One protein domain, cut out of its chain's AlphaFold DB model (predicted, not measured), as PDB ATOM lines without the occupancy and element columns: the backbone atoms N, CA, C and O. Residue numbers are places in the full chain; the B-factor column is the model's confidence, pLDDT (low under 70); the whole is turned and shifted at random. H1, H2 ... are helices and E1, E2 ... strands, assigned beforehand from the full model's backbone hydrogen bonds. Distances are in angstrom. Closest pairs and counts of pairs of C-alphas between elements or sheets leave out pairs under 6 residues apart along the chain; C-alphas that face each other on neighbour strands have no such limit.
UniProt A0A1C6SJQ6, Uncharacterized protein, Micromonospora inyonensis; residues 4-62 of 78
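Overview. This is residues 4 to 62 of the 78 residues of an uncharacterized protein of Micromonospora inyonensis (UniProt A0A1C6SJQ6). A small two-stranded hairpin, E1 and E2, stands in the middle between two helical parts: H1 and H3 side by side, with the short H2 at their far end, and H4 alone on the other side. After H4, residues 52 to 62 stick out as a tail. The printed part has 59 residues, with four named helices and two named strands in the order H1, H2, H3, E1, E2, H4; the sheet E1 - E2 is antiparallel, and the class is mixed, helices and strands. It is only just loose, close to compact, with a radius of gyration of the C-alphas of 12.7 A and spans of 35 by 28 by 22 A.

Along the chain. Strand E1 is residues 32 to 36, 12.4 A from first to last C-alpha, and begins at C-alpha 32 (25.404, -4.255, -15.713). Strand E2 is residues 39 to 42, 10.2 A long. Helix H3, residues 20 to 28, is the longest helix by residues and measures 12.3 A. H1 is residues 4 to 10, 10.3 A long, beginning at C-alpha 4 (29.456, -9.059, -26.872). H2 is residues 13 to 17, 6.6 A long. H4 is residues 45 to 51, 10.1 A long, and ends at C-alpha 51 (18.002, 3.439, -15.016).

Arrangement. E1 and E2 form a hairpin, antiparallel at 153 degrees between their directions. N 33 and O 41 are within hydrogen-bond range at 2.9 A, and so are N 41 and O 33 at 2.8 A. The closest C-alphas of H1 and E1 are those of Ala 4 and Ile 35, 4.7 A apart; those of H3 and E1 are Leu 26 and Val 33, 7.3 A apart. H3 and E2 are only just apart, their closest C-alphas 8.1 A from each other. H1 and H3 touch, closest at the C-alphas of Ala 6 and Ala 22, 5.0 A apart, at a shallow tilt of 25 degrees, opposite ways. H2 is close to H1 but not clearly touching; the C-alphas of His 9 and Gly 15 are the closest, 5.4 A apart. The closest C-alphas of E2 and H4 are those of Ala 42 and Ile 48, 5.6 A apart. H4 is apart from H1, H2 and H3. In H1, H2, H3 and H4 every O i to N i+4 pair is within hydrogen-bond range.

Size, cuts and confidence. The two C-alphas farthest apart are those of Gln 14 and Pro 55, 34.9 A. Residues 52 to 62 stand free; the body without them has 48 residues and spans 31 by 22 by 16 A. The printed part has no cut, and the five links between named elements are tight. The mean pLDDT of the printed part is 94.1, and residues 61 to 62 are under 70.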
ATOM      1  N   ALA A   4      29.651  -9.572 -25.518       95.44
ATOM      2  CA  ALA A   4      29.456  -9.059 -26.872       95.44
ATOM      3  C   ALA A   4      28.882 -10.131 -27.817       95.44
ATOM      4  O   ALA A   4      27.916  -9.876 -28.537       95.44
ATOM      5  N   GLY A   5      29.408 -11.361 -27.774       96.50
ATOM      6  CA  GLY A   5      28.878 -12.483 -28.544       96.50
ATOM      7  C   GLY A   5      27.462 -12.886 -28.124       96.50
ATOM      8  O   GLY A   5      26.654 -13.257 -28.976       96.50
ATOM      9  N   ALA A   6      27.129 -12.782 -26.832       96.31
ATOM     10  CA  ALA A   6      25.776 -13.030 -26.331       96.31
ATOM     11  C   ALA A   6      24.786 -11.974 -26.822       96.31
ATOM     12  O   ALA A   6      23.695 -12.331 -27.267       96.31
ATOM     13  N   MET A   7      25.193 -10.703 -26.844       96.00
ATOM     14  CA  MET A   7      24.394  -9.640 -27.445       96.00
ATOM     15  C   MET A   7      24.187  -9.872 -28.947       96.00
ATOM     16  O   MET A   7      23.060  -9.827 -29.432       96.00
ATOM     17  N   ALA A   8      25.252 -10.186 -29.690       95.75
ATOM     18  CA  ALA A   8      25.157 -10.464 -31.121       95.75
ATOM     19  C   ALA A   8      24.217 -11.647 -31.426       95.75
ATOM     20  O   ALA A   8      23.477 -11.618 -32.411       95.75
ATOM     21  N   HIS A   9      24.193 -12.669 -30.561       95.81
ATOM     22  CA  HIS A   9      23.301 -13.817 -30.718       95.81
ATOM     23  C   HIS A   9      21.819 -13.429 -30.693       95.81
ATOM     24  O   HIS A   9      21.058 -13.974 -31.494       95.81
ATOM     25  N   LEU A  10      21.413 -12.460 -29.863       95.25
ATOM     26  CA  LEU A  10      20.027 -11.972 -29.801       95.25
ATOM     27  C   LEU A  10      19.533 -11.416 -31.148       95.25
ATOM     28  O   LEU A  10      18.345 -11.485 -31.453       95.25
ATOM     29  N   PHE A  11      20.445 -10.925 -31.992       94.50
ATOM     30  CA  PHE A  11      20.132 -10.421 -33.331       94.50
ATOM     31  C   PHE A  11      20.189 -11.489 -34.434       94.50
ATOM     32  O   PHE A  11      19.897 -11.193 -35.598       94.50
ATOM     33  N   SER A  12      20.528 -12.738 -34.107       95.38
ATOM     34  CA  SER A  12      20.488 -13.864 -35.050       95.38
ATOM     35  C   SER A  12      19.065 -14.431 -35.200       95.38
ATOM     36  O   SER A  12      18.224 -14.217 -34.326       95.38
ATOM     37  N   PRO A  13      18.741 -15.160 -36.286       97.25
ATOM     38  CA  PRO A  13      17.450 -15.842 -36.409       97.25
ATOM     39  C   PRO A  13      17.168 -16.788 -35.234       97.25
ATOM     40  O   PRO A  13      16.073 -16.766 -34.683       97.25
ATOM     41  N   GLN A  14      18.168 -17.562 -34.804       95.44
ATOM     42  CA  GLN A  14      18.032 -18.498 -33.686       95.44
ATOM     43  C   GLN A  14      17.809 -17.779 -32.354       95.44
ATOM     44  O   GLN A  14      16.933 -18.179 -31.597       95.44
ATOM     45  N   GLY A  15      18.536 -16.690 -32.091       95.31
ATOM     46  CA  GLY A  15      18.352 -15.914 -30.861       95.31
ATOM     47  C   GLY A  15      17.012 -15.180 -30.799       95.31
ATOM     48  O   GLY A  15      16.497 -14.957 -29.710       95.31
ATOM     49  N   ARG A  16      16.399 -14.860 -31.949       95.00
ATOM     50  CA  ARG A  16      15.011 -14.362 -31.990       95.00
ATOM     51  C   ARG A  16      13.983 -15.440 -31.640       95.00
ATOM     52  O   ARG A  16      12.905 -15.098 -31.167       95.00
ATOM     53  N   VAL A  17      14.294 -16.712 -31.899       98.06
ATOM     54  CA  VAL A  17      13.431 -17.848 -31.537       98.06
ATOM     55  C   VAL A  17      13.592 -18.199 -30.060       98.06
ATOM     56  O   VAL A  17      12.591 -18.369 -29.370       98.06
ATOM     57  N   ASP A  18      14.832 -18.285 -29.575       97.31
ATOM     58  CA  ASP A  18      15.142 -18.582 -28.176       97.31
ATOM     59  C   ASP A  18      16.218 -17.626 -27.625       97.31
ATOM     60  O   ASP A  18      17.420 -17.876 -27.772       97.31
ATOM     61  N   PRO A  19      15.808 -16.512 -26.993       96.94
ATOM     62  CA  PRO A  19      16.745 -15.517 -26.479       96.94
ATOM     63  C   PRO A  19      17.279 -15.851 -25.078       96.94
ATOM     64  O   PRO A  19      18.300 -15.299 -24.655       96.94
ATOM     65  N   TYR A  20      16.616 -16.739 -24.330       97.19
ATOM     66  CA  TYR A  20      16.905 -16.959 -22.911       97.19
ATOM     67  C   TYR A  20      18.331 -17.452 -22.636       97.19
ATOM     68  O   TYR A  20      18.948 -16.935 -21.700       97.19
ATOM     69  N   PRO A  21      18.929 -18.343 -23.453       96.94
ATOM     70  CA  PRO A  21      20.327 -18.720 -23.278       96.94
ATOM     71  C   PRO A  21      21.297 -17.534 -23.362       96.94
ATOM     72  O   PRO A  21      22.306 -17.518 -22.657       96.94
ATOM     73  N   ALA A  22      21.018 -16.529 -24.200       96.94
ATOM     74  CA  ALA A  22      21.837 -15.319 -24.264       96.94
ATOM     75  C   ALA A  22      21.624 -14.423 -23.038       96.94
ATOM     76  O   ALA A  22      22.604 -13.914 -22.494       96.94
ATOM     77  N   TYR A  23      20.386 -14.285 -22.553       96.12
ATOM     78  CA  TYR A  23      20.108 -13.548 -21.316       96.12
ATOM     79  C   TYR A  23      20.810 -14.154 -20.099       96.12
ATOM     80  O   TYR A  23      21.385 -13.411 -19.306       96.12
ATOM     81  N   GLU A  24      20.820 -15.485 -19.969       96.62
ATOM     82  CA  GLU A  24      21.545 -16.178 -18.896       96.62
ATOM     83  C   GLU A  24      23.049 -15.904 -18.960       96.62
ATOM     84  O   GLU A  24      23.674 -15.601 -17.944       96.62
ATOM     85  N   ARG A  25      23.638 -15.928 -20.163       96.56
ATOM     86  CA  ARG A  25      25.059 -15.595 -20.332       96.56
ATOM     87  C   ARG A  25      25.361 -14.146 -19.973       96.56
ATOM     88  O   ARG A  25      26.332 -13.904 -19.268       96.56
ATOM     89  N   LEU A  26      24.533 -13.199 -20.413       96.81
ATOM     90  CA  LEU A  26      24.685 -11.785 -20.057       96.81
ATOM     91  C   LEU A  26      24.568 -11.581 -18.537       96.81
ATOM     92  O   LEU A  26      25.422 -10.920 -17.953       96.81
ATOM     93  N   ARG A  27      23.580 -12.203 -17.876       96.00
ATOM     94  CA  ARG A  27      23.418 -12.153 -16.409       96.00
ATOM     95  C   ARG A  27      24.620 -12.718 -15.656       96.00
ATOM     96  O   ARG A  27      24.988 -12.174 -14.618       96.00
ATOM     97  N   ALA A  28      25.255 -13.767 -16.179       96.50
ATOM     98  CA  ALA A  28      26.437 -14.368 -15.561       96.50
ATOM     99  C   ALA A  28      27.656 -13.424 -15.520       96.50
ATOM    100  O   ALA A  28      28.548 -13.626 -14.699       96.50
ATOM    101  N   HIS A  29      27.697 -12.388 -16.368       95.69
ATOM    102  CA  HIS A  29      28.743 -11.360 -16.342       95.69
ATOM    103  C   HIS A  29      28.503 -10.263 -15.291       95.69
ATOM    104  O   HIS A  29      29.419  -9.496 -15.002       95.69
ATOM    105  N   GLY A  30      27.308 -10.201 -14.699       95.12
ATOM    106  CA  GLY A  30      26.933  -9.213 -13.691       95.12
ATOM    107  C   GLY A  30      25.668  -8.428 -14.059       95.12
ATOM    108  O   GLY A  30      25.139  -8.573 -15.162       95.12
ATOM    109  N   PRO A  31      25.165  -7.592 -13.130       95.69
ATOM    110  CA  PRO A  31      23.896  -6.877 -13.289       95.69
ATOM    111  C   PRO A  31      23.941  -5.751 -14.334       95.69
ATOM    112  O   PRO A  31      22.889  -5.367 -14.845       95.69
ATOM    113  N   VAL A  32      25.134  -5.239 -14.655       96.62
ATOM    114  CA  VAL A  32      25.404  -4.255 -15.713       96.62
ATOM    115  C   VAL A  32      26.683  -4.673 -16.426       96.62
ATOM    116  O   VAL A  32      27.695  -4.923 -15.772       96.62
ATOM    117  N   VAL A  33      26.636  -4.771 -17.754       96.56
ATOM    118  CA  VAL A  33      27.734  -5.309 -18.565       96.56
ATOM    119  C   VAL A  33      28.013  -4.383 -19.738       96.56
ATOM    120  O   VAL A  33      27.099  -4.056 -20.491       96.56
ATOM    121  N   GLU A  34      29.268  -3.980 -19.915       95.81
ATOM    122  CA  GLU A  34      29.703  -3.253 -21.111       95.81
ATOM    123  C   GLU A  34      29.909  -4.243 -22.267       95.81
ATOM    124  O   GLU A  34      30.685  -5.194 -22.155       95.81
ATOM    125  N   ILE A  35      29.182  -4.049 -23.368       95.44
ATOM    126  CA  ILE A  35      29.215  -4.931 -24.553       95.44
ATOM    127  C   ILE A  35      29.969  -4.310 -25.736       95.44
ATOM    128  O   ILE A  35      30.372  -5.021 -26.654       95.44
ATOM    129  N   ALA A  36      30.155  -2.991 -25.706       93.06
ATOM    130  CA  ALA A  36      30.993  -2.197 -26.596       93.06
ATOM    131  C   ALA A  36      31.333  -0.876 -25.877       93.06
ATOM    132  O   ALA A  36      30.631  -0.535 -24.925       93.06
ATOM    133  N   PRO A  37      32.359  -0.114 -26.303       94.50
ATOM    134  CA  PRO A  37      32.725   1.139 -25.643       94.50
ATOM    135  C   PRO A  37      31.530   2.091 -25.504       94.50
ATOM    136  O   PRO A  37      30.977   2.545 -26.507       94.50
ATOM    137  N   GLY A  38      31.121   2.373 -24.264       92.31
ATOM    138  CA  GLY A  38      29.986   3.256 -23.977       92.31
ATOM    139  C   GLY A  38      28.597   2.622 -24.140       92.31
ATOM    140  O   GLY A  38      27.603   3.302 -23.893       92.31
ATOM    141  N   LEU A  39      28.504   1.343 -24.518       92.44
ATOM    142  CA  LEU A  39      27.242   0.615 -24.654       92.44
ATOM    143  C   LEU A  39      27.127  -0.462 -23.578       92.44
ATOM    144  O   LEU A  39      27.889  -1.433 -23.543       92.44
ATOM    145  N   TYR A  40      26.112  -0.304 -22.736       95.62
ATOM    146  CA  TYR A  40      25.881  -1.143 -21.570       95.62
ATOM    147  C   TYR A  40      24.555  -1.887 -21.683       95.62
ATOM    148  O   TYR A  40      23.575  -1.373 -22.219       95.62
ATOM    149  N   VAL A  41      24.516  -3.092 -21.120       95.88
ATOM    150  CA  VAL A  41      23.299  -3.884 -20.946       95.88
ATOM    151  C   VAL A  41      23.048  -4.061 -19.457       95.88
ATOM    152  O   VAL A  41      23.879  -4.628 -18.745       95.88
ATOM    153  N   ALA A  42      21.887  -3.607 -18.990       96.88
ATOM    154  CA  ALA A  42      21.392  -3.930 -17.659       96.88
ATOM    155  C   ALA A  42      20.659  -5.277 -17.705       96.88
ATOM    156  O   ALA A  42      19.702  -5.459 -18.457       96.88
ATOM    157  N   THR A  43      21.125  -6.236 -16.911       95.62
ATOM    158  CA  THR A  43      20.595  -7.608 -16.871       95.62
ATOM    159  C   THR A  43      19.876  -7.908 -15.552       95.62
ATOM    160  O   THR A  43      19.061  -8.834 -15.487       95.62
ATOM    161  N   GLY A  44      20.179  -7.132 -14.504       93.75
ATOM    162  CA  GLY A  44      19.576  -7.224 -13.180       93.75
ATOM    163  C   GLY A  44      18.373  -6.296 -13.026       93.75
ATOM    164  O   GLY A  44      18.389  -5.163 -13.501       93.75
ATOM    165  N   TYR A  45      17.350  -6.766 -12.310       95.25
ATOM    166  CA  TYR A  45      16.103  -6.019 -12.128       95.25
ATOM    167  C   TYR A  45      16.318  -4.671 -11.429       95.25
ATOM    168  O   TYR A  45      15.881  -3.650 -11.935       95.25
ATOM    169  N   THR A  46      17.051  -4.645 -10.312       96.31
ATOM    170  CA  THR A  46      17.351  -3.401  -9.585       96.31
ATOM    171  C   THR A  46      18.092  -2.388 -10.457       96.31
ATOM    172  O   THR A  46      17.739  -1.217 -10.463       96.31
ATOM    173  N   ALA A  47      19.066  -2.844 -11.251       95.06
ATOM    174  CA  ALA A  47      19.848  -1.962 -12.110       95.06
ATOM    175  C   ALA A  47      18.986  -1.306 -13.202       95.06
ATOM    176  O   ALA A  47      19.083  -0.102 -13.420       95.06
ATOM    177  N   ILE A  48      18.117  -2.073 -13.876       96.38
ATOM    178  CA  ILE A  48      17.227  -1.490 -14.890       96.38
ATOM    179  C   ILE A  48      16.114  -0.637 -14.259       96.38
ATOM    180  O   ILE A  48      15.699   0.355 -14.849       96.38
ATOM    181  N   ASP A  49      15.660  -0.979 -13.049       97.56
ATOM    182  CA  ASP A  49      14.662  -0.208 -12.299       97.56
ATOM    183  C   ASP A  49      15.158   1.211 -11.968       97.56
ATOM    184  O   ASP A  49      14.405   2.178 -12.130       97.56
ATOM    185  N   GLU A  50      16.432   1.333 -11.578       96.38
ATOM    186  CA  GLU A  50      17.113   2.610 -11.344       96.38
ATOM    187  C   GLU A  50      17.273   3.413 -12.642       96.38
ATOM    188  O   GLU A  50      16.873   4.575 -12.693       96.38
ATOM    189  N   VAL A  51      17.782   2.784 -13.710       95.19
ATOM    190  CA  VAL A  51      18.002   3.439 -15.016       95.19
ATOM    191  C   VAL A  51      16.703   4.009 -15.589       95.19
ATOM    192  O   VAL A  51      16.680   5.151 -16.032       95.19
ATOM    193  N   LEU A  52      15.604   3.248 -15.548       94.38
ATOM    194  CA  LEU A  52      14.316   3.675 -16.111       94.38
ATOM    195  C   LEU A  52      13.651   4.833 -15.346       94.38
ATOM    196  O   LEU A  52      12.709   5.436 -15.860       94.38
ATOM    197  N   ARG A  53      14.090   5.126 -14.116       95.94
ATOM    198  CA  ARG A  53      13.561   6.227 -13.287       95.94
ATOM    199  C   ARG A  53      14.486   7.429 -13.214       95.94
ATOM    200  O   ARG A  53      14.071   8.473 -12.712       95.94
ATOM    201  N   ASP A  54      15.722   7.288 -13.669       96.44
ATOM    202  CA  ASP A  54      16.702   8.354 -13.621       96.44
ATOM    203  C   ASP A  54      16.562   9.247 -14.866       96.44
ATOM    204  O   ASP A  54      16.824   8.794 -15.981       96.44
ATOM    205  N   PRO A  55      16.177  10.529 -14.703       94.50
ATOM    206  CA  PRO A  55      15.916  11.432 -15.824       94.50
ATOM    207  C   PRO A  55      17.164  11.763 -16.647       94.50
ATOM    208  O   PRO A  55      17.046  12.392 -17.691       94.50
ATOM    209  N   ARG A  56      18.363  11.372 -16.194       94.44
ATOM    210  CA  ARG A  56      19.600  11.506 -16.974       94.44
ATOM    211  C   ARG A  56      19.669  10.514 -18.137       94.44
ATOM    212  O   ARG A  56      20.476  10.721 -19.041       94.44
ATOM    213  N   TYR A  57      18.873   9.445 -18.109       93.06
ATOM    214  CA  TYR A  57      18.750   8.499 -19.213       93.06
ATOM    215  C   TYR A  57      17.561   8.897 -20.083       93.06
ATOM    216  O   TYR A  57      16.401   8.739 -19.708       93.06
ATOM    217  N   GLU A  58      17.864   9.421 -21.262       89.44
ATOM    218  CA  GLU A  58      16.868   9.894 -22.218       89.44
ATOM    219  C   GLU A  58      16.764   8.938 -23.411       89.44
ATOM    220  O   GLU A  58      17.727   8.263 -23.779       89.44
ATOM    221  N   VAL A  59      15.590   8.898 -24.046       86.62
ATOM    222  CA  VAL A  59      15.419   8.233 -25.344       86.62
ATOM    223  C   VAL A  59      15.749   9.241 -26.436       86.62
ATOM    224  O   VAL A  59      15.224  10.357 -26.430       86.62
ATOM    225  N   THR A  60      16.593   8.860 -27.394       78.69
ATOM    226  CA  THR A  60      16.887   9.741 -28.525       78.69
ATOM    227  C   THR A  60      15.635   9.944 -29.387       78.69
ATOM    228  O   THR A  60      14.806   9.046 -29.558       78.69
ATOM    229  N   HIS A  61      15.462  11.148 -29.938       68.44
ATOM    230  CA  HIS A  61      14.262  11.498 -30.709       68.44
ATOM    231  C   HIS A  61      14.078  10.624 -31.968       68.44
ATOM    232  O   HIS A  61      12.953  10.370 -32.406       68.44
ATOM    233  N   GLU A  62      15.182  10.132 -32.534       63.22
ATOM    234  CA  GLU A  62      15.191   9.238 -33.694       63.22
ATOM    235  C   GLU A  62      14.602   7.856 -33.353       63.22
ATOM    236  O   GLU A  62      13.739   7.358 -34.080       63.22
TER     237      GLU A  62